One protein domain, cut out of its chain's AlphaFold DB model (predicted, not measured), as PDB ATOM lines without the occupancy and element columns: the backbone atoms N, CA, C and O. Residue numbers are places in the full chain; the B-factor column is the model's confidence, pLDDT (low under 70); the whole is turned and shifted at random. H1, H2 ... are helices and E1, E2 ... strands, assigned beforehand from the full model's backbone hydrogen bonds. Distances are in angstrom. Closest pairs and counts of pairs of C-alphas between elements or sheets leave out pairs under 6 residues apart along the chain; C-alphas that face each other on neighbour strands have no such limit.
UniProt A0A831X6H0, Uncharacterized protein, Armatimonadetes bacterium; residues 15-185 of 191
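This is residues 15 to 185 of the 191 residues of an uncharacterized protein of Armatimonadetes bacterium (UniProt A0A831X6H0). With little regular structure, the domain is a strongly twisted mixed sheet, E6 E4 E5 E7 E8, with H5 packed on it, and a second part of loops, the small hairpin of E2 and E3 and the short helices H1, H2 and H3, of which H1 only grazes the sheet with its residues 33 to 34. The printed part has 171 residues, 65 of them in six named helices and eight named strands, class mixed. It is compact, radius of gyration of the C-alphas 16.3 A, spanning 44 by 40 by 29 A.

E3, residues 74 to 76, runs on into E4, residues 78 to 85, at 88 degrees. E4 is antiparallel to E5, residues 128 to 132, with N 79 and O 131 2.8 A apart. H5, residues 149 to 155, is on the sheet; 1 of its 3 O i to N i+4 and 2 of its 4 O i to N i+3 pairs are within hydrogen-bond range.

E4, 19.9 A long, runs from C-alpha 78 (-24.661, 38.660, -35.349) to C-alpha 85 (-38.767, 27.423, -43.723).

The printed part has no cut. Residues 107 to 127 make a long link. pLDDT is under 70 in 46 residues, among them 61 to 72.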
ATOM      1  N   HIS A  15     -23.472  23.554 -32.971       80.44
ATOM      2  CA  HIS A  15     -23.245  22.159 -32.622       80.44
ATOM      3  C   HIS A  15     -23.990  21.834 -31.326       80.44
ATOM      4  O   HIS A  15     -23.838  22.525 -30.318       80.44
ATOM      5  N   TYR A  16     -24.787  20.764 -31.351       74.38
ATOM      6  CA  TYR A  16     -25.443  20.249 -30.155       74.38
ATOM      7  C   TYR A  16     -24.421  19.621 -29.225       74.38
ATOM      8  O   TYR A  16     -23.783  18.626 -29.555       74.38
ATOM      9  N   ASN A  17     -24.304  20.173 -28.025       67.88
ATOM     10  CA  ASN A  17     -23.487  19.591 -26.988       67.88
ATOM     11  C   ASN A  17     -24.325  18.582 -26.184       67.88
ATOM     12  O   ASN A  17     -25.235  18.983 -25.455       67.88
ATOM     13  N   PRO A  18     -24.013  17.275 -26.244       59.00
ATOM     14  CA  PRO A  18     -24.752  16.261 -25.496       59.00
ATOM     15  C   PRO A  18     -24.520  16.336 -23.975       59.00
ATOM     16  O   PRO A  18     -25.190  15.648 -23.208       59.00
ATOM     17  N   MET A  19     -23.578  17.160 -23.503       51.84
ATOM     18  CA  MET A  19     -23.292  17.308 -22.078       51.84
ATOM     19  C   MET A  19     -24.287  18.279 -21.423       51.84
ATOM     20  O   MET A  19     -24.053  19.487 -21.415       51.84
ATOM     21  N   ARG A  20     -25.384  17.761 -20.846       48.97
ATOM     22  CA  ARG A  20     -25.602  17.759 -19.375       48.97
ATOM     23  C   ARG A  20     -27.035  17.435 -18.914       48.97
ATOM     24  O   ARG A  20     -27.172  17.066 -17.764       48.97
ATOM     25  N   ASP A  21     -28.082  17.475 -19.728       49.53
ATOM     26  CA  ASP A  21     -29.375  16.888 -19.324       49.53
ATOM     27  C   ASP A  21     -30.285  16.769 -20.547       49.53
ATOM     28  O   ASP A  21     -30.694  17.769 -21.131       49.53
ATOM     29  N   ALA A  22     -30.631  15.542 -20.934       49.72
ATOM     30  CA  ALA A  22     -31.527  15.233 -22.053       49.72
ATOM     31  C   ALA A  22     -33.005  15.609 -21.784       49.72
ATOM     32  O   ALA A  22     -33.913  15.033 -22.381       49.72
ATOM     33  N   ARG A  23     -33.260  16.518 -20.832       48.38
ATOM     34  CA  ARG A  23     -34.584  16.770 -20.246       48.38
ATOM     35  C   ARG A  23     -35.181  18.141 -20.562       48.38
ATOM     36  O   ARG A  23     -36.393  18.264 -20.439       48.38
ATOM     37  N   ASP A  24     -34.400  19.107 -21.047       52.75
ATOM     38  CA  ASP A  24     -34.921  20.413 -21.482       52.75
ATOM     39  C   ASP A  24     -34.858  20.568 -23.008       52.75
ATOM     40  O   ASP A  24     -33.926  21.126 -23.585       52.75
ATOM     41  N   TRP A  25     -35.907  20.086 -23.679       52.66
ATOM     42  CA  TRP A  25     -36.144  20.337 -25.110       52.66
ATOM     43  C   TRP A  25     -36.456  21.810 -25.416       52.66
ATOM     44  O   TRP A  25     -36.535  22.198 -26.577       52.66
ATOM     45  N   THR A  26     -36.637  22.630 -24.379       56.78
ATOM     46  CA  THR A  26     -36.923  24.061 -24.491       56.78
ATOM     47  C   THR A  26     -35.671  24.888 -24.803       56.78
ATOM     48  O   THR A  26     -35.795  25.967 -25.378       56.78
ATOM     49  N   CYS A  27     -34.470  24.400 -24.454       62.56
ATOM     50  CA  CYS A  27     -33.215  25.140 -24.610       62.56
ATOM     51  C   CYS A  27     -31.988  24.198 -24.593       62.56
ATOM     52  O   CYS A  27     -31.404  23.953 -23.534       62.56
ATOM     53  N   PRO A  28     -31.581  23.645 -25.750       64.12
ATOM     54  CA  PRO A  28     -30.450  22.727 -25.832       64.12
ATOM     55  C   PRO A  28     -29.116  23.437 -25.569       64.12
ATOM     56  O   PRO A  28     -28.941  24.627 -25.835       64.12
ATOM     57  N   ASN A  29     -28.142  22.678 -25.070       73.94
ATOM     58  CA  ASN A  29     -26.783  23.163 -24.871       73.94
ATOM     59  C   ASN A  29     -26.065  23.262 -26.235       73.94
ATOM     60  O   ASN A  29     -25.786  22.230 -26.842       73.94
ATOM     61  N   LEU A  30     -25.803  24.476 -26.735       78.31
ATOM     62  CA  LEU A  30     -25.289  24.715 -28.094       78.31
ATOM     63  C   LEU A  30     -23.930  25.421 -28.093       78.31
ATOM     64  O   LEU A  30     -23.764  26.458 -27.453       78.31
ATOM     65  N   ASP A  31     -22.977  24.905 -28.865       82.00
ATOM     66  CA  ASP A  31     -21.837  25.698 -29.327       82.00
ATOM     67  C   ASP A  31     -22.288  26.448 -30.593       82.00
ATOM     68  O   ASP A  31     -22.622  25.805 -31.585       82.00
ATOM     69  N   TRP A  32     -22.350  27.781 -30.580       86.31
ATOM     70  CA  TRP A  32     -22.787  28.567 -31.746       86.31
ATOM     71  C   TRP A  32     -21.650  28.774 -32.755       86.31
ATOM     72  O   TRP A  32     -20.485  28.563 -32.422       86.31
ATOM     73  N   TRP A  33     -21.968  29.207 -33.979       88.38
ATOM     74  CA  TRP A  33     -21.002  29.414 -35.072       88.38
ATOM     75  C   TRP A  33     -19.720  30.144 -34.629       88.38
ATOM     76  O   TRP A  33     -18.612  29.725 -34.956       88.38
ATOM     77  N   ASP A  34     -19.831  31.187 -33.804       88.19
ATOM     78  CA  ASP A  34     -18.682  31.955 -33.327       88.19
ATOM     79  C   ASP A  34     -17.928  31.277 -32.173       88.19
ATOM     80  O   ASP A  34     -16.746  31.567 -31.967       88.19
ATOM     81  N   ASP A  35     -18.570  30.366 -31.432       85.56
ATOM     82  CA  ASP A  35     -17.905  29.466 -30.484       85.56
ATOM     83  C   ASP A  35     -17.058  28.428 -31.230       85.56
ATOM     84  O   ASP A  35     -15.914  28.174 -30.839       85.56
ATOM     85  N   LEU A  36     -17.589  27.891 -32.332       85.06
ATOM     86  CA  LEU A  36     -16.915  26.919 -33.195       85.06
ATOM     87  C   LEU A  36     -15.679  27.507 -33.888       85.06
ATOM     88  O   LEU A  36     -14.710  26.788 -34.126       85.06
ATOM     89  N   LEU A  37     -15.669  28.819 -34.135       86.19
ATOM     90  CA  LEU A  37     -14.530  29.540 -34.707       86.19
ATOM     91  C   LEU A  37     -13.415  29.865 -33.700       86.19
ATOM     92  O   LEU A  37     -12.296  30.186 -34.106       86.19
ATOM     93  N   GLN A  38     -13.661  29.785 -32.387       83.94
ATOM     94  CA  GLN A  38     -12.672  30.204 -31.382       83.94
ATOM     95  C   GLN A  38     -11.325  29.464 -31.392       83.94
ATOM     96  O   GLN A  38     -10.341  30.106 -31.015       83.94
ATOM     97  N   PRO A  39     -11.199  28.191 -31.819       82.44
ATOM     98  CA  PRO A  39      -9.890  27.559 -31.990       82.44
ATOM     99  C   PRO A  39      -8.964  28.328 -32.945       82.44
ATOM    100  O   PRO A  39      -7.748  28.325 -32.740       82.44
ATOM    101  N   TYR A  40      -9.542  29.018 -33.937       84.31
ATOM    102  CA  TYR A  40      -8.834  29.802 -34.951       84.31
ATOM    103  C   TYR A  40      -8.781  31.290 -34.598       84.31
ATOM    104  O   TYR A  40      -7.725  31.911 -34.670       84.31
ATOM    105  N   VAL A  41      -9.911  31.857 -34.166       87.38
ATOM    106  CA  VAL A  41     -10.059  33.301 -33.930       87.38
ATOM    107  C   VAL A  41      -9.450  33.736 -32.595       87.38
ATOM    108  O   VAL A  41      -8.878  34.820 -32.501       87.38
ATOM    109  N   LYS A  42      -9.583  32.910 -31.546       85.44
ATOM    110  CA  LYS A  42      -9.103  33.163 -30.168       85.44
ATOM    111  C   LYS A  42      -9.445  34.552 -29.603       85.44
ATOM    112  O   LYS A  42      -8.778  35.042 -28.693       85.44
ATOM    113  N   ASN A  43     -10.503  35.181 -30.106       86.56
ATOM    114  CA  ASN A  43     -10.990  36.475 -29.655       86.56
ATOM    115  C   ASN A  43     -12.516  36.532 -29.780       86.56
ATOM    116  O   ASN A  43     -13.080  36.713 -30.857       86.56
ATOM    117  N   ARG A  44     -13.192  36.418 -28.636       85.00
ATOM    118  CA  ARG A  44     -14.659  36.431 -28.553       85.00
ATOM    119  C   ARG A  44     -15.275  37.815 -28.732       85.00
ATOM    120  O   ARG A  44     -16.476  37.905 -28.955       85.00
ATOM    121  N   GLN A  45     -14.494  38.889 -28.608       87.38
ATOM    122  CA  GLN A  45     -15.019  40.244 -28.788       87.38
ATOM    123  C   GLN A  45     -15.341  40.533 -30.258       87.38
ATOM    124  O   GLN A  45     -16.204  41.357 -30.522       87.38
ATOM    125  N   LEU A  46     -14.722  39.815 -31.204       88.56
ATOM    126  CA  LEU A  46     -14.985  39.983 -32.638       88.56
ATOM    127  C   LEU A  46     -16.425  39.618 -33.032       88.56
ATOM    128  O   LEU A  46     -16.987  40.242 -33.923       88.56
ATOM    129  N   ALA A  47     -17.046  38.660 -32.341       86.69
ATOM    130  CA  ALA A  47     -18.429  38.248 -32.597       86.69
ATOM    131  C   ALA A  47     -19.476  39.084 -31.831       86.69
ATOM    132  O   ALA A  47     -20.668  38.761 -31.831       86.69
ATOM    133  N   VAL A  48     -19.054  40.153 -31.146       89.12
ATOM    134  CA  VAL A  48     -19.931  40.996 -30.328       89.12
ATOM    135  C   VAL A  48     -19.741  42.457 -30.713       89.12
ATOM    136  O   VAL A  48     -18.672  43.036 -30.550       89.12
ATOM    137  N   CYS A  49     -20.816  43.086 -31.171       88.81
ATOM    138  CA  CYS A  49     -20.828  44.502 -31.492       88.81
ATOM    139  C   CYS A  49     -20.686  45.338 -30.199       88.81
ATOM    140  O   CYS A  49     -21.418  45.090 -29.233       88.81
ATOM    141  N   PRO A  50     -19.799  46.355 -30.167       88.19
ATOM    142  CA  PRO A  50     -19.645  47.241 -29.011       88.19
ATOM    143  C   PRO A  50     -20.909  48.036 -28.665       88.19
ATOM    144  O   PRO A  50     -21.125  48.366 -27.502       88.19
ATOM    145  N   SER A  51     -21.738  48.348 -29.665       86.38
ATOM    146  CA  SER A  51     -22.920  49.196 -29.498       86.38
ATOM    147  C   SER A  51     -24.122  48.431 -28.950       86.38
ATOM    148  O   SER A  51     -24.796  48.921 -28.047       86.38
ATOM    149  N   ILE A  52     -24.421  47.246 -29.495       87.00
ATOM    150  CA  ILE A  52     -25.612  46.464 -29.130       87.00
ATOM    151  C   ILE A  52     -25.289  44.973 -29.149       87.00
ATOM    152  O   ILE A  52     -24.732  44.448 -30.114       87.00
ATOM    153  N   ARG A  53     -25.705  44.275 -28.093       88.88
ATOM    154  CA  ARG A  53     -25.613  42.819 -27.965       88.88
ATOM    155  C   ARG A  53     -26.810  42.274 -27.205       88.88
ATOM    156  O   ARG A  53     -27.349  42.945 -26.327       88.88
ATOM    157  N   PHE A  54     -27.160  41.039 -27.508       87.75
ATOM    158  CA  PHE A  54     -28.194  40.270 -26.834       87.75
ATOM    159  C   PHE A  54     -27.556  39.138 -26.039       87.75
ATOM    160  O   PHE A  54     -26.357  38.877 -26.161       87.75
ATOM    161  N   THR A  55     -28.356  38.469 -25.216       86.69
ATOM    162  CA  THR A  55     -27.918  37.308 -24.444       86.69
ATOM    163  C   THR A  55     -28.830  36.119 -24.687       86.69
ATOM    164  O   THR A  55     -30.041  36.285 -24.767       86.69
ATOM    165  N   THR A  56     -28.258  34.921 -24.762       81.62
ATOM    166  CA  THR A  56     -29.004  33.654 -24.763       81.62
ATOM    167  C   THR A  56     -28.515  32.750 -23.639       81.62
ATOM    168  O   THR A  56     -27.339  32.811 -23.273       81.62
ATOM    169  N   THR A  57     -29.418  31.931 -23.097       78.69
ATOM    170  CA  THR A  57     -29.121  30.857 -22.138       78.69
ATOM    171  C   THR A  57     -28.940  29.494 -22.811       78.69
ATOM    172  O   THR A  57     -28.486  28.553 -22.165       78.69
ATOM    173  N   CYS A  58     -29.266  29.376 -24.105       76.88
ATOM    174  CA  CYS A  58     -29.084  28.153 -24.893       76.88
ATOM    175  C   CYS A  58     -27.678  28.138 -25.486       76.88
ATOM    176  O   CYS A  58     -27.495  28.262 -26.694       76.88
ATOM    177  N   ALA A  59     -26.667  28.109 -24.619       77.00
ATOM    178  CA  ALA A  59     -25.269  28.164 -25.018       77.00
ATOM    179  C   ALA A  59     -24.387  27.286 -24.131       77.00
ATOM    180  O   ALA A  59     -24.615  27.153 -22.925       77.00
ATOM    181  N   ALA A  60     -23.332  26.746 -24.731       71.38
ATOM    182  CA  ALA A  60     -22.292  26.026 -24.029       71.38
ATOM    183  C   ALA A  60     -21.582  26.900 -23.007       71.38
ATOM    184  O   ALA A  60     -21.449  28.121 -23.135       71.38
ATOM    185  N   VAL A  61     -21.109  26.235 -21.954       66.88
ATOM    186  CA  VAL A  61     -20.322  26.868 -20.908       66.88
ATOM    187  C   VAL A  61     -19.128  27.567 -21.557       66.88
ATOM    188  O   VAL A  61     -18.345  26.947 -22.280       66.88
ATOM    189  N   ARG A  62     -18.997  28.869 -21.273       58.84
ATOM    190  CA  ARG A  62     -18.115  29.829 -21.965       58.84
ATOM    191  C   ARG A  62     -16.661  29.354 -22.149       58.84
ATOM    192  O   ARG A  62     -16.010  29.764 -23.114       58.84
ATOM    193  N   ASN A  63     -16.185  28.467 -21.268       51.41
ATOM    194  CA  ASN A  63     -14.820  27.940 -21.230       51.41
ATOM    195  C   ASN A  63     -14.748  26.401 -21.254       51.41
ATOM    196  O   ASN A  63     -14.086  25.804 -20.406       51.41
ATOM    197  N   ARG A  64     -15.368  25.717 -22.222       48.88
ATOM    198  CA  ARG A  64     -15.184  24.255 -22.360       48.88
ATOM    199  C   ARG A  64     -13.712  23.840 -22.531       48.88
ATOM    200  O   ARG A  64     -13.309  22.811 -22.003       48.88
ATOM    201  N   TRP A  65     -12.893  24.671 -23.178       48.44
ATOM    202  CA  TRP A  65     -11.456  24.417 -23.366       48.44
ATOM    203  C   TRP A  65     -10.601  24.641 -22.102       48.44
ATOM    204  O   TRP A  65      -9.444  24.240 -22.087       48.44
ATOM    205  N   PHE A  66     -11.166  25.234 -21.038       44.03
ATOM    206  CA  PHE A  66     -10.467  25.521 -19.771       44.03
ATOM    207  C   PHE A  66     -11.260  25.118 -18.509       44.03
ATOM    208  O   PHE A  66     -10.901  25.535 -17.412       44.03
ATOM    209  N   GLN A  67     -12.339  24.334 -18.649       43.78
ATOM    210  CA  GLN A  67     -13.151  23.768 -17.556       43.78
ATOM    211  C   GLN A  67     -13.484  24.752 -16.409       43.78
ATOM    212  O   GLN A  67     -13.317  24.424 -15.236       43.78
ATOM    213  N   SER A  68     -13.968  25.965 -16.707       39.44
ATOM    214  CA  SER A  68     -14.387  26.907 -15.652       39.44
ATOM    215  C   SER A  68     -15.634  27.733 -15.997       39.44
ATOM    216  O   SER A  68     -15.805  28.208 -17.118       39.44
ATOM    217  N   GLY A  69     -16.507  27.930 -15.003       51.59
ATOM    218  CA  GLY A  69     -17.724  28.748 -15.088       51.59
ATOM    219  C   GLY A  69     -19.013  27.920 -15.088       51.59
ATOM    220  O   GLY A  69     -19.106  26.911 -15.768       51.59
ATOM    221  N   ALA A  70     -20.019  28.334 -14.314       52.00
ATOM    222  CA  ALA A  70     -21.312  27.640 -14.210       52.00
ATOM    223  C   ALA A  70     -22.410  28.244 -15.111       52.00
ATOM    224  O   ALA A  70     -23.509  27.703 -15.199       52.00
ATOM    225  N   THR A  71     -22.140  29.383 -15.756       56.19
ATOM    226  CA  THR A  71     -23.172  30.202 -16.404       56.19
ATOM    227  C   THR A  71     -23.220  29.958 -17.915       56.19
ATOM    228  O   THR A  71     -22.261  30.251 -18.628       56.19
ATOM    229  N   MET A  72     -24.364  29.472 -18.405       68.56
ATOM    230  CA  MET A  72     -24.669  29.208 -19.825       68.56
ATOM    231  C   MET A  72     -25.134  30.467 -20.578       68.56
ATOM    232  O   MET A  72     -25.970  30.397 -21.468       68.56
ATOM    233  N   VAL A  73     -24.640  31.650 -20.194       75.62
ATOM    234  CA  VAL A  73     -25.054  32.920 -20.807       75.62
ATOM    235  C   VAL A  73     -24.018  33.363 -21.834       75.62
ATOM    236  O   VAL A  73     -22.865  33.648 -21.495       75.62
ATOM    237  N   LYS A  74     -24.448  33.470 -23.092       80.31
ATOM    238  CA  LYS A  74     -23.633  33.948 -24.212       80.31
ATOM    239  C   LYS A  74     -24.142  35.292 -24.711       80.31
ATOM    240  O   LYS A  74     -25.332  35.439 -24.966       80.31
ATOM    241  N   ALA A  75     -23.220  36.236 -24.895       86.25
ATOM    242  CA  ALA A  75     -23.494  37.477 -25.608       86.25
ATOM    243  C   ALA A  75     -23.290  37.284 -27.115       86.25
ATOM    244  O   ALA A  75     -22.337  36.613 -27.508       86.25
ATOM    245  N   TRP A  76     -24.141  37.895 -27.931       86.94
ATOM    246  CA  TRP A  76     -24.057  37.832 -29.390       86.94
ATOM    247  C   TRP A  76     -24.656  39.092 -30.023       86.94
ATOM    248  O   TRP A  76     -25.491  39.769 -29.416       86.94
ATOM    249  N   SER A  77     -24.218  39.406 -31.240       91.12
ATOM    250  CA  SER A  77     -24.710  40.558 -32.012       91.12
ATOM    251  C   SER A  77     -24.958  40.247 -33.488       91.12
ATOM    252  O   SER A  77     -25.513  41.087 -34.195       91.12
ATOM    253  N   TYR A  78     -24.542  39.074 -33.958       92.00
ATOM    254  CA  TYR A  78     -24.661  38.660 -35.349       92.00
ATOM    255  C   TYR A  78     -25.405  37.329 -35.417       92.00
ATOM    256  O   TYR A  78     -25.188  36.449 -34.579       92.00
ATOM    257  N   GLY A  79     -26.299  37.226 -36.391       91.50
ATOM    258  CA  GLY A  79     -27.011  36.008 -36.733       91.50
ATOM    259  C   GLY A  79     -26.307  35.253 -37.852       91.50
ATOM    260  O   GLY A  79     -25.516  35.822 -38.609       91.50
ATOM    261  N   VAL A  80     -26.626  33.967 -37.951       92.88
ATOM    262  CA  VAL A  80     -26.223  33.104 -39.064       92.88
ATOM    263  C   VAL A  80     -27.439  32.728 -39.905       92.88
ATOM    264  O   VAL A  80     -28.523  32.466 -39.373       92.88
ATOM    265  N   ASN A  81     -27.266  32.721 -41.224       93.31
ATOM    266  CA  ASN A  81     -28.290  32.289 -42.163       93.31
ATOM    267  C   ASN A  81     -28.431  30.759 -42.143       93.31
ATOM    268  O   ASN A  81     -27.568  30.055 -42.661       93.31
ATOM    269  N   THR A  82     -29.523  30.243 -41.580       89.00
ATOM    270  CA  THR A  82     -29.803  28.795 -41.500       89.00
ATOM    271  C   THR A  82     -31.082  28.394 -42.193       89.00
ATOM    272  O   THR A  82     -31.518  27.267 -42.025       89.00
ATOM    273  N   VAL A  83     -31.702  29.308 -42.932       85.44
ATOM    274  CA  VAL A  83     -33.120  29.237 -43.264       85.44
ATOM    275  C   VAL A  83     -33.575  27.870 -43.775       85.44
ATOM    276  O   VAL A  83     -32.987  27.285 -44.681       85.44
ATOM    277  N   GLU A  84     -34.647  27.373 -43.165       78.69
ATOM    278  CA  GLU A  84     -35.228  26.041 -43.382       78.69
ATOM    279  C   GLU A  84     -36.705  26.099 -43.761       78.69
ATOM    280  O   GLU A  84     -37.310  25.089 -44.126       78.69
ATOM    281  N   SER A  85     -37.331  27.260 -43.583       75.50
ATOM    282  CA  SER A  85     -38.767  27.423 -43.723       75.50
ATOM    283  C   SER A  85     -39.106  28.746 -44.400       75.50
ATOM    284  O   SER A  85     -38.684  29.817 -43.967       75.50
ATOM    285  N   TRP A  86     -39.920  28.645 -45.450       76.38
ATOM    286  CA  TRP A  86     -40.207  29.727 -46.388       76.38
ATOM    287  C   TRP A  86     -41.700  29.794 -46.721       76.38
ATOM    288  O   TRP A  86     -42.129  29.296 -47.762       76.38
ATOM    289  N   PRO A  87     -42.533  30.314 -45.808       66.62
ATOM    290  CA  PRO A  87     -43.980  30.271 -45.966       66.62
ATOM    291  C   PRO A  87     -44.555  31.284 -46.973       66.62
ATOM    292  O   PRO A  87     -45.695  31.085 -47.390       66.62
ATOM    293  N   LEU A  88     -43.844  32.360 -47.351       67.25
ATOM    294  CA  LEU A  88     -44.394  33.423 -48.212       67.25
ATOM    295  C   LEU A  88     -43.815  33.445 -49.634       67.25
ATOM    296  O   LEU A  88     -44.530  33.795 -50.576       67.25
ATOM    297  N   THR A  89     -42.555  33.059 -49.832       66.81
ATOM    298  CA  THR A  89     -41.960  32.933 -51.176       66.81
ATOM    299  C   THR A  89     -42.411  31.670 -51.917       66.81
ATOM    300  O   THR A  89     -42.499  30.595 -51.338       66.81
ATOM    301  N   ARG A  90     -42.638  31.765 -53.241       58.97
ATOM    302  CA  ARG A  90     -43.075  30.647 -54.123       58.97
ATOM    303  C   ARG A  90     -41.991  29.595 -54.416       58.97
ATOM    304  O   ARG A  90     -42.071  28.885 -55.417       58.97
ATOM    305  N   TRP A  91     -40.930  29.561 -53.629       68.31
ATOM    306  CA  TRP A  91     -39.758  28.736 -53.904       68.31
ATOM    307  C   TRP A  91     -39.970  27.335 -53.377       68.31
ATOM    308  O   TRP A  91     -40.819  27.128 -52.517       68.31
ATOM    309  N   ASN A  92     -39.234  26.362 -53.907       66.56
ATOM    310  CA  ASN A  92     -39.404  24.983 -53.476       66.56
ATOM    311  C   ASN A  92     -38.886  24.825 -52.031       66.56
ATOM    312  O   ASN A  92     -37.664  24.779 -51.835       66.56
ATOM    313  N   PRO A  93     -39.776  24.675 -51.029       61.09
ATOM    314  CA  PRO A  93     -39.392  24.667 -49.619       61.09
ATOM    315  C   PRO A  93     -38.591  23.416 -49.234       61.09
ATOM    316  O   PRO A  93     -38.021  23.369 -48.151       61.09
ATOM    317  N   LEU A  94     -38.543  22.395 -50.099       62.59
ATOM    318  CA  LEU A  94     -37.744  21.186 -49.881       62.59
ATOM    319  C   LEU A  94     -36.271  21.376 -50.244       62.59
ATOM    320  O   LEU A  94     -35.444  20.549 -49.875       62.59
ATOM    321  N   THR A  95     -35.951  22.420 -51.008       68.81
ATOM    322  CA  THR A  95     -34.610  22.599 -51.574       68.81
ATOM    323  C   THR A  95     -34.021  23.968 -51.280       68.81
ATOM    324  O   THR A  95     -32.800  24.075 -51.269       68.81
ATOM    325  N   ALA A  96     -34.830  25.008 -51.054       71.94
ATOM    326  CA  ALA A  96     -34.339  26.346 -50.731       71.94
ATOM    327  C   ALA A  96     -33.931  26.401 -49.252       71.94
ATOM    328  O   ALA A  96     -34.778  26.296 -48.364       71.94
ATOM    329  N   HIS A  97     -32.632  26.537 -48.996       84.25
ATOM    330  CA  HIS A  97     -32.058  26.540 -47.651       84.25
ATOM    331  C   HIS A  97     -30.880  27.512 -47.547       84.25
ATOM    332  O   HIS A  97     -30.303  27.911 -48.561       84.25
ATOM    333  N   GLY A  98     -30.557  27.906 -46.314       89.25
ATOM    334  CA  GLY A  98     -29.372  28.698 -45.984       89.25
ATOM    335  C   GLY A  98     -28.132  27.827 -45.762       89.25
ATOM    336  O   GLY A  98     -27.985  26.752 -46.339       89.25
ATOM    337  N   PHE A  99     -27.249  28.249 -44.857       91.44
ATOM    338  CA  PHE A  99     -25.984  27.569 -44.543       91.44
ATOM    339  C   PHE A  99     -26.164  26.454 -43.511       91.44
ATOM    340  O   PHE A  99     -25.425  26.343 -42.531       91.44
ATOM    341  N   ARG A 100     -27.174  25.613 -43.725       85.12
ATOM    342  CA  ARG A 100     -27.445  24.427 -42.914       85.12
ATOM    343  C   ARG A 100     -27.847  23.273 -43.825       85.12
ATOM    344  O   ARG A 100     -28.762  23.424 -44.624       85.12
ATOM    345  N   ASP A 101     -27.185  22.126 -43.684       77.38
ATOM    346  CA  ASP A 101     -27.501  20.913 -44.448       77.38
ATOM    347  C   ASP A 101     -28.988  20.541 -44.280       77.38
ATOM    348  O   ASP A 101     -29.409  20.260 -43.153       77.38
ATOM    349  N   PRO A 102     -29.784  20.491 -45.365       65.94
ATOM    350  CA  PRO A 102     -31.223  20.247 -45.307       65.94
ATOM    351  C   PRO A 102     -31.574  18.797 -44.925       65.94
ATOM    352  O   PRO A 102     -32.702  18.522 -44.512       65.94
ATOM    353  N   ASN A 103     -30.622  17.857 -44.994       62.12
ATOM    354  CA  ASN A 103     -30.845  16.440 -44.681       62.12
ATOM    355  C   ASN A 103     -30.827  16.117 -43.177       62.12
ATOM    356  O   ASN A 103     -30.954  14.952 -42.786       62.12
ATOM    357  N   PHE A 104     -30.712  17.123 -42.303       58.38
ATOM    358  CA  PHE A 104     -30.614  16.926 -40.851       58.38
ATOM    359  C   PHE A 104     -31.832  16.209 -40.226       58.38
ATOM    360  O   PHE A 104     -31.720  15.664 -39.128       58.38
ATOM    361  N   ARG A 105     -32.989  16.160 -40.909       50.66
ATOM    362  CA  ARG A 105     -34.218  15.507 -40.407       50.66
ATOM    363  C   ARG A 105     -34.111  13.982 -40.258       50.66
ATOM    364  O   ARG A 105     -34.850  13.417 -39.460       50.66
ATOM    365  N   ASN A 106     -33.173  13.330 -40.951       48.12
ATOM    366  CA  ASN A 106     -32.928  11.879 -40.841       48.12
ATOM    367  C   ASN A 106     -31.759  11.533 -39.882       48.12
ATOM    368  O   ASN A 106     -31.339  10.385 -39.768       48.12
ATOM    369  N   ILE A 107     -31.238  12.571 -39.221       49.84
ATOM    370  CA  ILE A 107     -30.079  12.723 -38.333       49.84
ATOM    371  C   ILE A 107     -30.180  12.329 -36.851       49.84
ATOM    372  O   ILE A 107     -29.782  13.160 -36.038       49.84
ATOM    373  N   GLN A 108     -30.707  11.170 -36.430       48.22
ATOM    374  CA  GLN A 108     -30.725  10.826 -34.986       48.22
ATOM    375  C   GLN A 108     -29.533   9.957 -34.528       48.22
ATOM    376  O   GLN A 108     -29.132   9.064 -35.273       48.22
ATOM    377  N   PRO A 109     -28.999  10.133 -33.294       47.75
ATOM    378  CA  PRO A 109     -29.268  11.185 -32.309       47.75
ATOM    379  C   PRO A 109     -28.097  12.190 -32.216       47.75
ATOM    380  O   PRO A 109     -26.934  11.798 -32.188       47.75
ATOM    381  N   LEU A 110     -28.405  13.487 -32.094       48.06
ATOM    382  CA  LEU A 110     -27.470  14.561 -31.683       48.06
ATOM    383  C   LEU A 110     -26.428  15.015 -32.719       48.06
ATOM    384  O   LEU A 110     -25.381  15.551 -32.354       48.06
ATOM    385  N   GLN A 111     -26.688  14.835 -34.011       49.31
ATOM    386  CA  GLN A 111     -25.719  15.250 -35.018       49.31
ATOM    387  C   GLN A 111     -25.692  16.780 -35.158       49.31
ATOM    388  O   GLN A 111     -26.703  17.390 -35.497       49.31
ATOM    389  N   VAL A 112     -24.524  17.356 -34.820       52.47
ATOM    390  CA  VAL A 112     -23.847  18.508 -35.454       52.47
ATOM    391  C   VAL A 112     -24.750  19.310 -36.386       52.47
ATOM    392  O   VAL A 112     -25.257  18.744 -37.351       52.47
ATOM    393  N   GLY A 113     -24.874  20.631 -36.201       53.72
ATOM    394  CA  GLY A 113     -25.230  21.475 -37.339       53.72
ATOM    395  C   GLY A 113     -24.268  21.108 -38.463       53.72
ATOM    396  O   GLY A 113     -23.059  21.294 -38.357       53.72
ATOM    397  N   ARG A 114     -24.771  20.404 -39.469       69.94
ATOM    398  CA  ARG A 114     -23.967  20.028 -40.615       69.94
ATOM    399  C   ARG A 114     -23.948  21.269 -41.476       69.94
ATOM    400  O   ARG A 114     -24.997  21.825 -41.802       69.94
ATOM    401  N   SER A 115     -22.743  21.762 -41.707       78.19
ATOM    402  CA  SER A 115     -22.553  22.902 -42.581       78.19
ATOM    403  C   SER A 115     -22.801  22.503 -44.029       78.19
ATOM    404  O   SER A 115     -22.911  21.320 -44.355       78.19
ATOM    405  N   VAL A 116     -22.854  23.499 -44.896       86.19
ATOM    406  CA  VAL A 116     -22.931  23.313 -46.339       86.19
ATOM    407  C   VAL A 116     -21.533  23.394 -46.950       86.19
ATOM    408  O   VAL A 116     -20.651  24.081 -46.423       86.19
ATOM    409  N   SER A 117     -21.321  22.673 -48.051       89.31
ATOM    410  CA  SER A 117     -20.115  22.841 -48.863       89.31
ATOM    411  C   SER A 117     -20.158  24.184 -49.589       89.31
ATOM    412  O   SER A 117     -21.222  24.630 -50.010       89.31
ATOM    413  N   GLU A 118     -19.009  24.816 -49.803       91.25
ATOM    414  CA  GLU A 118     -18.916  25.994 -50.667       91.25
ATOM    415  C   GLU A 118     -19.434  25.732 -52.081       91.25
ATOM    416  O   GLU A 118     -20.062  26.604 -52.673       91.25
ATOM    417  N   ALA A 119     -19.293  24.496 -52.568       90.38
ATOM    418  CA  ALA A 119     -19.723  24.096 -53.898       90.38
ATOM    419  C   ALA A 119     -21.249  24.108 -54.092       90.38
ATOM    420  O   ALA A 119     -21.707  24.090 -55.234       90.38
ATOM    421  N   VAL A 120     -22.045  24.112 -53.013       89.06
ATOM    422  CA  VAL A 120     -23.512  24.193 -53.140       89.06
ATOM    423  C   VAL A 120     -24.030  25.627 -53.211       89.06
ATOM    424  O   VAL A 120     -25.199  25.810 -53.536       89.06
ATOM    425  N   VAL A 121     -23.194  26.631 -52.923       91.94
ATOM    426  CA  VAL A 121     -23.592  28.039 -53.004       91.94
ATOM    427  C   VAL A 121     -23.454  28.510 -54.444       91.94
ATOM    428  O   VAL A 121     -22.351  28.705 -54.945       91.94
ATOM    429  N   ALA A 122     -24.588  28.678 -55.118       92.69
ATOM    430  CA  ALA A 122     -24.618  28.982 -56.541       92.69
ATOM    431  C   ALA A 122     -24.144  30.407 -56.874       92.69
ATOM    432  O   ALA A 122     -23.521  30.605 -57.915       92.69
ATOM    433  N   ASP A 123     -24.417  31.381 -55.999       93.56
ATOM    434  CA  ASP A 123     -23.967  32.770 -56.148       93.56
ATOM    435  C   ASP A 123     -23.319  33.292 -54.851       93.56
ATOM    436  O   ASP A 123     -23.936  34.037 -54.081       93.56
ATOM    437  N   PRO A 124     -22.052  32.916 -54.580       94.81
ATOM    438  CA  PRO A 124     -21.377  33.265 -53.332       94.81
ATOM    439  C   PRO A 124     -21.312  34.767 -53.037       94.81
ATOM    440  O   PRO A 124     -21.304  35.161 -51.870       94.81
ATOM    441  N   ALA A 125     -21.296  35.604 -54.077       95.06
ATOM    442  CA  ALA A 125     -21.210  37.054 -53.953       95.06
ATOM    443  C   ALA A 125     -22.567  37.721 -53.659       95.06
ATOM    444  O   ALA A 125     -22.605  38.887 -53.272       95.06
ATOM    445  N   ASN A 126     -23.694  37.025 -53.820       94.38
ATOM    446  CA  ASN A 126     -25.008  37.580 -53.477       94.38
ATOM    447  C   ASN A 126     -25.732  36.816 -52.366       94.38
ATOM    448  O   ASN A 126     -26.724  37.330 -51.845       94.38
ATOM    449  N   THR A 127     -25.214  35.667 -51.934       95.25
ATOM    450  CA  THR A 127     -25.753  34.912 -50.800       95.25
ATOM    451  C   THR A 127     -25.179  35.405 -49.462       95.25
ATOM    452  O   THR A 127     -23.981  35.316 -49.199       95.25
ATOM    453  N   ILE A 128     -26.051  35.891 -48.578       96.38
ATOM    454  CA  ILE A 128     -25.747  36.352 -47.219       96.38
ATOM    455  C   ILE A 128     -25.510  35.147 -46.306       96.38
ATOM    456  O   ILE A 128     -26.404  34.320 -46.111       96.38
ATOM    457  N   TRP A 129     -24.340  35.095 -45.672       95.25
ATOM    458  CA  TRP A 129     -23.973  34.057 -44.709       95.25
ATOM    459  C   TRP A 129     -24.183  34.500 -43.258       95.25
ATOM    460  O   TRP A 129     -24.911  33.854 -42.500       95.25
ATOM    461  N   LEU A 130     -23.577  35.625 -42.876       94.62
ATOM    462  CA  LEU A 130     -23.672  36.202 -41.535       94.62
ATOM    463  C   LEU A 130     -24.204  37.620 -41.638       94.62
ATOM    464  O   LEU A 130     -23.910  38.338 -42.593       94.62
ATOM    465  N   MET A 131     -24.956  38.054 -40.636       94.12
ATOM    466  CA  MET A 131     -25.483  39.409 -40.630       94.12
ATOM    467  C   MET A 131     -25.639  39.964 -39.227       94.12
ATOM    468  O   MET A 131     -25.856  39.248 -38.253       94.12
ATOM    469  N   ASP A 132     -25.579  41.281 -39.127       91.69
ATOM    470  CA  ASP A 132     -26.116  41.996 -37.981       91.69
ATOM    471  C   ASP A 132     -27.599  41.628 -37.801       91.69
ATOM    472  O   ASP A 132     -28.430  41.911 -38.661       91.69
ATOM    473  N   SER A 133     -27.945  41.009 -36.672       86.62
ATOM    474  CA  SER A 133     -29.315  40.574 -36.386       86.62
ATOM    475  C   SER A 133     -29.614  40.642 -34.892       86.62
ATOM    476  O   SER A 133     -28.708  40.662 -34.056       86.62
ATOM    477  N   ASN A 134     -30.900  40.691 -34.554       86.88
ATOM    478  CA  ASN A 134     -31.399  40.424 -33.206       86.88
ATOM    479  C   ASN A 134     -32.074  39.053 -33.097       86.88
ATOM    480  O   ASN A 134     -32.846  38.821 -32.166       86.88
ATOM    481  N   ASN A 135     -31.717  38.141 -33.999       88.00
ATOM    482  CA  ASN A 135     -31.859  36.700 -33.858       88.00
ATOM    483  C   ASN A 135     -30.498  36.054 -34.137       88.00
ATOM    484  O   ASN A 135     -29.827  36.409 -35.104       88.00
ATOM    485  N   ILE A 136     -30.079  35.120 -33.285       86.19
ATOM    486  CA  ILE A 136     -28.796  34.420 -33.450       86.19
ATOM    487  C   ILE A 136     -28.831  33.444 -34.634       86.19
ATOM    488  O   ILE A 136     -27.802  33.117 -35.214       86.19
ATOM    489  N   GLU A 137     -30.034  33.029 -35.019       87.50
ATOM    490  CA  GLU A 137     -30.307  32.074 -36.078       87.50
ATOM    491  C   GLU A 137     -31.439  32.599 -36.968       87.50
ATOM    492  O   GLU A 137     -32.516  32.957 -36.478       87.50
ATOM    493  N   MET A 138     -31.209  32.620 -38.280       90.31
ATOM    494  CA  MET A 138     -32.202  33.027 -39.272       90.31
ATOM    495  C   MET A 138     -32.833  31.802 -39.930       90.31
ATOM    496  O   MET A 138     -32.527  31.471 -41.069       90.31
ATOM    497  N   TRP A 139     -33.710  31.124 -39.187       85.88
ATOM    498  CA  TRP A 139     -34.279  29.827 -39.576       85.88
ATOM    499  C   TRP A 139     -35.527  29.916 -40.477       85.88
ATOM    500  O   TRP A 139     -35.911  28.931 -41.111       85.88
ATOM    501  N   ASN A 140     -36.185  31.078 -40.542       85.38
ATOM    502  CA  ASN A 140     -37.444  31.261 -41.267       85.38
ATOM    503  C   ASN A 140     -37.519  32.630 -41.949       85.38
ATOM    504  O   ASN A 140     -37.051  33.626 -41.399       85.38
ATOM    505  N   GLU A 141     -38.195  32.677 -43.100       86.69
ATOM    506  CA  GLU A 141     -38.430  33.903 -43.878       86.69
ATOM    507  C   GLU A 141     -39.034  35.056 -43.059       86.69
ATOM    508  O   GLU A 141     -38.703  36.224 -43.250       86.69
ATOM    509  N   GLY A 142     -39.868  34.717 -42.076       89.62
ATOM    510  CA  GLY A 142     -40.473  35.601 -41.084       89.62
ATOM    511  C   GLY A 142     -39.498  36.410 -40.242       89.62
ATOM    512  O   GLY A 142     -39.939  37.272 -39.480       89.62
ATOM    513  N   LEU A 143     -38.201  36.136 -40.353       91.19
ATOM    514  CA  LEU A 143     -37.134  36.809 -39.630       91.19
ATOM    515  C   LEU A 143     -36.270  37.717 -40.516       91.19
ATOM    516  O   LEU A 143     -35.346  38.344 -39.999       91.19
ATOM    517  N   PHE A 144     -36.545  37.796 -41.819       91.94
ATOM    518  CA  PHE A 144     -35.780  38.637 -42.739       91.94
ATOM    519  C   PHE A 144     -36.260  40.082 -42.753       91.94
ATOM    520  O   PHE A 144     -37.411  40.400 -42.449       91.94
ATOM    521  N   ASP A 145     -35.354  40.975 -43.143       93.44
ATOM    522  CA  ASP A 145     -35.564  42.420 -43.139       93.44
ATOM    523  C   ASP A 145     -36.735  42.863 -44.031       93.44
ATOM    524  O   ASP A 145     -37.426  43.821 -43.690       93.44
ATOM    525  N   TYR A 146     -36.988  42.174 -45.148       91.62
ATOM    526  CA  TYR A 146     -38.069  42.505 -46.081       91.62
ATOM    527  C   TYR A 146     -39.445  41.964 -45.665       91.62
ATOM    528  O   TYR A 146     -40.450  42.364 -46.249       91.62
ATOM    529  N   PHE A 147     -39.521  41.065 -44.678       91.62
ATOM    530  CA  PHE A 147     -40.746  40.307 -44.395       91.62
ATOM    531  C   PHE A 147     -41.906  41.185 -43.907       91.62
ATOM    532  O   PHE A 147     -43.055  41.011 -44.304       91.62
ATOM    533  N   SER A 148     -41.622  42.128 -43.008       92.12
ATOM    534  CA  SER A 148     -42.614  43.072 -42.491       92.12
ATOM    535  C   SER A 148     -41.943  44.339 -41.956       92.12
ATOM    536  O   SER A 148     -40.760  44.295 -41.606       92.12
ATOM    537  N   PRO A 149     -42.681  45.453 -41.781       93.69
ATOM    538  CA  PRO A 149     -42.133  46.660 -41.158       93.69
ATOM    539  C   PRO A 149     -41.525  46.406 -39.769       93.69
ATOM    540  O   PRO A 149     -40.501  46.990 -39.421       93.69
ATOM    541  N   ALA A 150     -42.120  45.496 -38.991       92.19
ATOM    542  CA  ALA A 150     -41.626  45.132 -37.666       92.19
ATOM    543  C   ALA A 150     -40.310  44.341 -37.719       92.19
ATOM    544  O   ALA A 150     -39.488  44.480 -36.816       92.19
ATOM    545  N   GLN A 151     -40.104  43.521 -38.756       91.06
ATOM    546  CA  GLN A 151     -38.827  42.837 -38.964       91.06
ATOM    547  C   GLN A 151     -37.770  43.803 -39.476       91.06
ATOM    548  O   GLN A 151     -36.699  43.880 -38.887       91.06
ATOM    549  N   ARG A 152     -38.095  44.630 -40.474       93.62
ATOM    550  CA  ARG A 152     -37.199  45.663 -41.000       93.62
ATOM    551  C   ARG A 152     -36.553  46.505 -39.898       93.62
ATOM    552  O   ARG A 152     -35.336  46.659 -39.889       93.62
ATOM    553  N   ALA A 153     -37.343  46.994 -38.940       92.00
ATOM    554  CA  ALA A 153     -36.853  47.821 -37.833       92.00
ATOM    555  C   ALA A 153     -35.743  47.140 -37.001       92.00
ATOM    556  O   ALA A 153     -34.883  47.806 -36.428       92.00
ATOM    557  N   ARG A 154     -35.710  45.802 -36.960       90.06
ATOM    558  CA  ARG A 154     -34.684  45.020 -36.248       90.06
ATOM    559  C   ARG A 154     -33.318  45.057 -36.939       90.06
ATOM    560  O   ARG A 154     -32.302  44.841 -36.280       90.06
ATOM    561  N   PHE A 155     -33.298  45.384 -38.228       92.38
ATOM    562  CA  PHE A 155     -32.105  45.517 -39.060       92.38
ATOM    563  C   PHE A 155     -31.656  46.976 -39.231       92.38
ATOM    564  O   PHE A 155     -30.687  47.224 -39.927       92.38
ATOM    565  N   GLU A 156     -32.314  47.967 -38.618       91.94
ATOM    566  CA  GLU A 156     -32.000  49.396 -38.832       91.94
ATOM    567  C   GLU A 156     -30.901  49.953 -37.903       91.94
ATOM    568  O   GLU A 156     -30.550  51.134 -37.963       91.94
ATOM    569  N   ARG A 157     -30.330  49.090 -37.059       85.75
ATOM    570  CA  ARG A 157     -29.376  49.415 -35.983       85.75
ATOM    571  C   ARG A 157     -28.084  50.104 -36.431       85.75
ATOM    572  O   ARG A 157     -27.501  50.830 -35.632       85.75
ATOM    573  N   HIS A 158     -27.645  49.920 -37.673       89.00
ATOM    574  CA  HIS A 158     -26.446  50.567 -38.210       89.00
ATOM    575  C   HIS A 158     -26.828  51.515 -39.334       89.00
ATOM    576  O   HIS A 158     -26.790  51.155 -40.507       89.00
ATOM    577  N   ASN A 159     -27.206  52.742 -38.972       91.69
ATOM    578  CA  ASN A 159     -27.561  53.791 -39.931       91.69
ATOM    579  C   ASN A 159     -28.727  53.393 -40.865       91.69
ATOM    580  O   ASN A 159     -28.629  53.538 -42.078       91.69
ATOM    581  N   GLN A 160     -29.831  52.873 -40.304       94.44
ATOM    582  CA  GLN A 160     -30.992  52.369 -41.067       94.44
ATOM    583  C   GLN A 160     -30.672  51.142 -41.940       94.44
ATOM    584  O   GLN A 160     -31.336  50.862 -42.942       94.44
ATOM    585  N   GLY A 161     -29.642  50.401 -41.552       94.69
ATOM    586  CA  GLY A 161     -29.214  49.185 -42.213       94.69
ATOM    587  C   GLY A 161     -28.346  48.322 -41.313       94.69
ATOM    588  O   GLY A 161     -28.245  48.546 -40.102       94.69
ATOM    589  N   PHE A 162     -27.731  47.324 -41.924       94.56
ATOM    590  CA  PHE A 162     -27.020  46.259 -41.238       94.56
ATOM    591  C   PHE A 162     -25.826  45.801 -42.076       94.56
ATOM    592  O   PHE A 162     -25.850  45.910 -43.302       94.56
ATOM    593  N   ASN A 163     -24.763  45.314 -41.434       94.19
ATOM    594  CA  ASN A 163     -23.654  44.704 -42.157       94.19
ATOM    595  C   ASN A 163     -23.953  43.224 -42.388       94.19
ATOM    596  O   ASN A 163     -24.443  42.533 -41.492       94.19
ATOM    597  N   ALA A 164     -23.626  42.749 -43.582       96.12
ATOM    598  CA  ALA A 164     -23.751  41.359 -43.979       96.12
ATOM    599  C   ALA A 164     -22.425  40.874 -44.564       96.12
ATOM    600  O   ALA A 164     -21.831  41.568 -45.393       96.12
ATOM    601  N   ALA A 165     -21.980  39.701 -44.122       96.12
ATOM    602  CA  ALA A 165     -20.918  38.945 -44.764       96.12
ATOM    603  C   ALA A 165     -21.544  37.955 -45.748       96.12
ATOM    604  O   ALA A 165     -22.492  37.241 -45.404       96.12
ATOM    605  N   PHE A 166     -21.013  37.936 -46.960       97.25
ATOM    606  CA  PHE A 166     -21.457  37.071 -48.041       97.25
ATOM    607  C   PHE A 166     -20.659  35.770 -48.050       97.25
ATOM    608  O   PHE A 166     -19.661  35.632 -47.337       97.25
ATOM    609  N   ALA A 167     -21.133  34.792 -48.813       95.75
ATOM    610  CA  ALA A 167     -20.538  33.463 -48.863       95.75
ATOM    611  C   ALA A 167     -19.081  33.492 -49.368       95.75
ATOM    612  O   ALA A 167     -18.231  32.769 -48.862       95.75
ATOM    613  N   ASP A 168     -18.749  34.394 -50.292       95.44
ATOM    614  CA  ASP A 168     -17.371  34.612 -50.759       95.44
ATOM    615  C   ASP A 168     -16.454  35.346 -49.746       95.44
ATOM    616  O   ASP A 168     -15.269  35.556 -50.007       95.44
ATOM    617  N   GLY A 169     -16.994  35.759 -48.593       93.50
ATOM    618  CA  GLY A 169     -16.268  36.418 -47.512       93.50
ATOM    619  C   GLY A 169     -16.213  37.945 -47.580       93.50
ATOM    620  O   GLY A 169     -15.705  38.559 -46.635       93.50
ATOM    621  N   HIS A 170     -16.738  38.597 -48.625       97.44
ATOM    622  CA  HIS A 170     -16.820  40.059 -48.609       97.44
ATOM    623  C   HIS A 170     -17.923  40.543 -47.660       97.44
ATOM    624  O   HIS A 170     -18.859  39.822 -47.312       97.44
ATOM    625  N   VAL A 171     -17.810  41.799 -47.225       96.19
ATOM    626  CA  VAL A 171     -18.767  42.422 -46.306       96.19
ATOM    627  C   VAL A 171     -19.329  43.684 -46.935       96.19
ATOM    628  O   VAL A 171     -18.595  44.490 -47.507       96.19
ATOM    629  N   LYS A 172     -20.641  43.876 -46.799       95.75
ATOM    630  CA  LYS A 172     -21.346  45.048 -47.312       95.75
ATOM    631  C   LYS A 172     -22.357  45.557 -46.292       95.75
ATOM    632  O   LYS A 172     -23.008  44.778 -45.600       95.75
ATOM    633  N   TRP A 173     -22.517  46.876 -46.241       96.62
ATOM    634  CA  TRP A 173     -23.659  47.495 -45.578       96.62
ATOM    635  C   TRP A 173     -24.896  47.423 -46.478       96.62
ATOM    636  O   TRP A 173     -24.850  47.799 -47.654       96.62
ATOM    637  N   ILE A 174     -26.011  46.965 -45.923       96.88
ATOM    638  CA  ILE A 174     -27.278  46.788 -46.627       96.88
ATOM    639  C   ILE A 174     -28.347  47.638 -45.947       96.88
ATOM    640  O   ILE A 174     -28.501  47.615 -44.726       96.88
ATOM    641  N   ARG A 175     -29.121  48.375 -46.748       97.31
ATOM    642  CA  ARG A 175     -30.281  49.126 -46.260       97.31
ATOM    643  C   ARG A 175     -31.349  48.150 -45.764       97.31
ATOM    644  O   ARG A 175     -31.710  47.222 -46.483       97.31
ATOM    645  N   ALA A 176     -31.904  48.378 -44.579       96.25
ATOM    646  CA  ALA A 176     -32.932  47.494 -44.042       96.25
ATOM    647  C   ALA A 176     -34.191  47.472 -44.931       96.25
ATOM    648  O   ALA A 176     -34.687  48.515 -45.371       96.25
ATOM    649  N   GLY A 177     -34.717  46.275 -45.171       95.38
ATOM    650  CA  GLY A 177     -35.867  46.001 -46.031       95.38
ATOM    651  C   GLY A 177     -35.540  45.992 -47.524       95.38
ATOM    652  O   GLY A 177     -36.465  46.026 -48.330       95.38
ATOM    653  N   SER A 178     -34.256  46.016 -47.896       95.56
ATOM    654  CA  SER A 178     -33.832  46.024 -49.300       95.56
ATOM    655  C   SER A 178     -33.327  44.678 -49.798       95.56
ATOM    656  O   SER A 178     -33.115  44.550 -51.006       95.56
ATOM    657  N   THR A 179     -33.140  43.684 -48.918       94.38
ATOM    658  CA  THR A 179     -32.740  42.369 -49.415       94.38
ATOM    659  C   THR A 179     -33.867  41.690 -50.187       94.38
ATOM    660  O   THR A 179     -35.052  41.999 -50.038       94.38
ATOM    661  N   ARG A 180     -33.475  40.752 -51.043       90.88
ATOM    662  CA  ARG A 180     -34.369  39.897 -51.821       90.88
ATOM    663  C   ARG A 180     -34.281  38.462 -51.297       90.88
ATOM    664  O   ARG A 180     -33.209  38.077 -50.836       90.88
ATOM    665  N   PRO A 181     -35.337  37.644 -51.458       87.94
ATOM    666  CA  PRO A 181     -35.315  36.231 -51.070       87.94
ATOM    667  C   PRO A 181     -34.071  35.458 -51.542       87.94
ATOM    668  O   PRO A 181     -33.497  34.703 -50.764       87.94
ATOM    669  N   CYS A 182     -33.588  35.726 -52.764       88.31
ATOM    670  CA  CYS A 182     -32.401  35.066 -53.327       88.31
ATOM    671  C   CYS A 182     -31.108  35.297 -52.565       88.31
ATOM    672  O   CYS A 182     -30.225  34.451 -52.553       88.31
ATOM    673  N   GLN A 183     -31.023  36.396 -51.827       93.25
ATOM    674  CA  GLN A 183     -29.840  36.683 -51.032       93.25
ATOM    675  C   GLN A 183     -29.768  35.836 -49.759       93.25
ATOM    676  O   GLN A 183     -28.763  35.877 -49.063       93.25
ATOM    677  N   TRP A 184     -30.808  35.072 -49.431       92.31
ATOM    678  CA  TRP A 184     -30.870  34.240 -48.229       92.31
ATOM    679  C   TRP A 184     -30.828  32.740 -48.536       92.31
ATOM    680  O   TRP A 184     -30.853  31.929 -47.615       92.31
ATOM    681  N   SER A 185     -30.733  32.362 -49.809       89.19
ATOM    682  CA  SER A 185     -30.706  30.978 -50.278       89.19
ATOM    683  C   SER A 185     -29.362  30.664 -50.929       89.19
ATOM    684  O   SER A 185     -28.719  31.537 -51.510       89.19
TER     685      SER A 185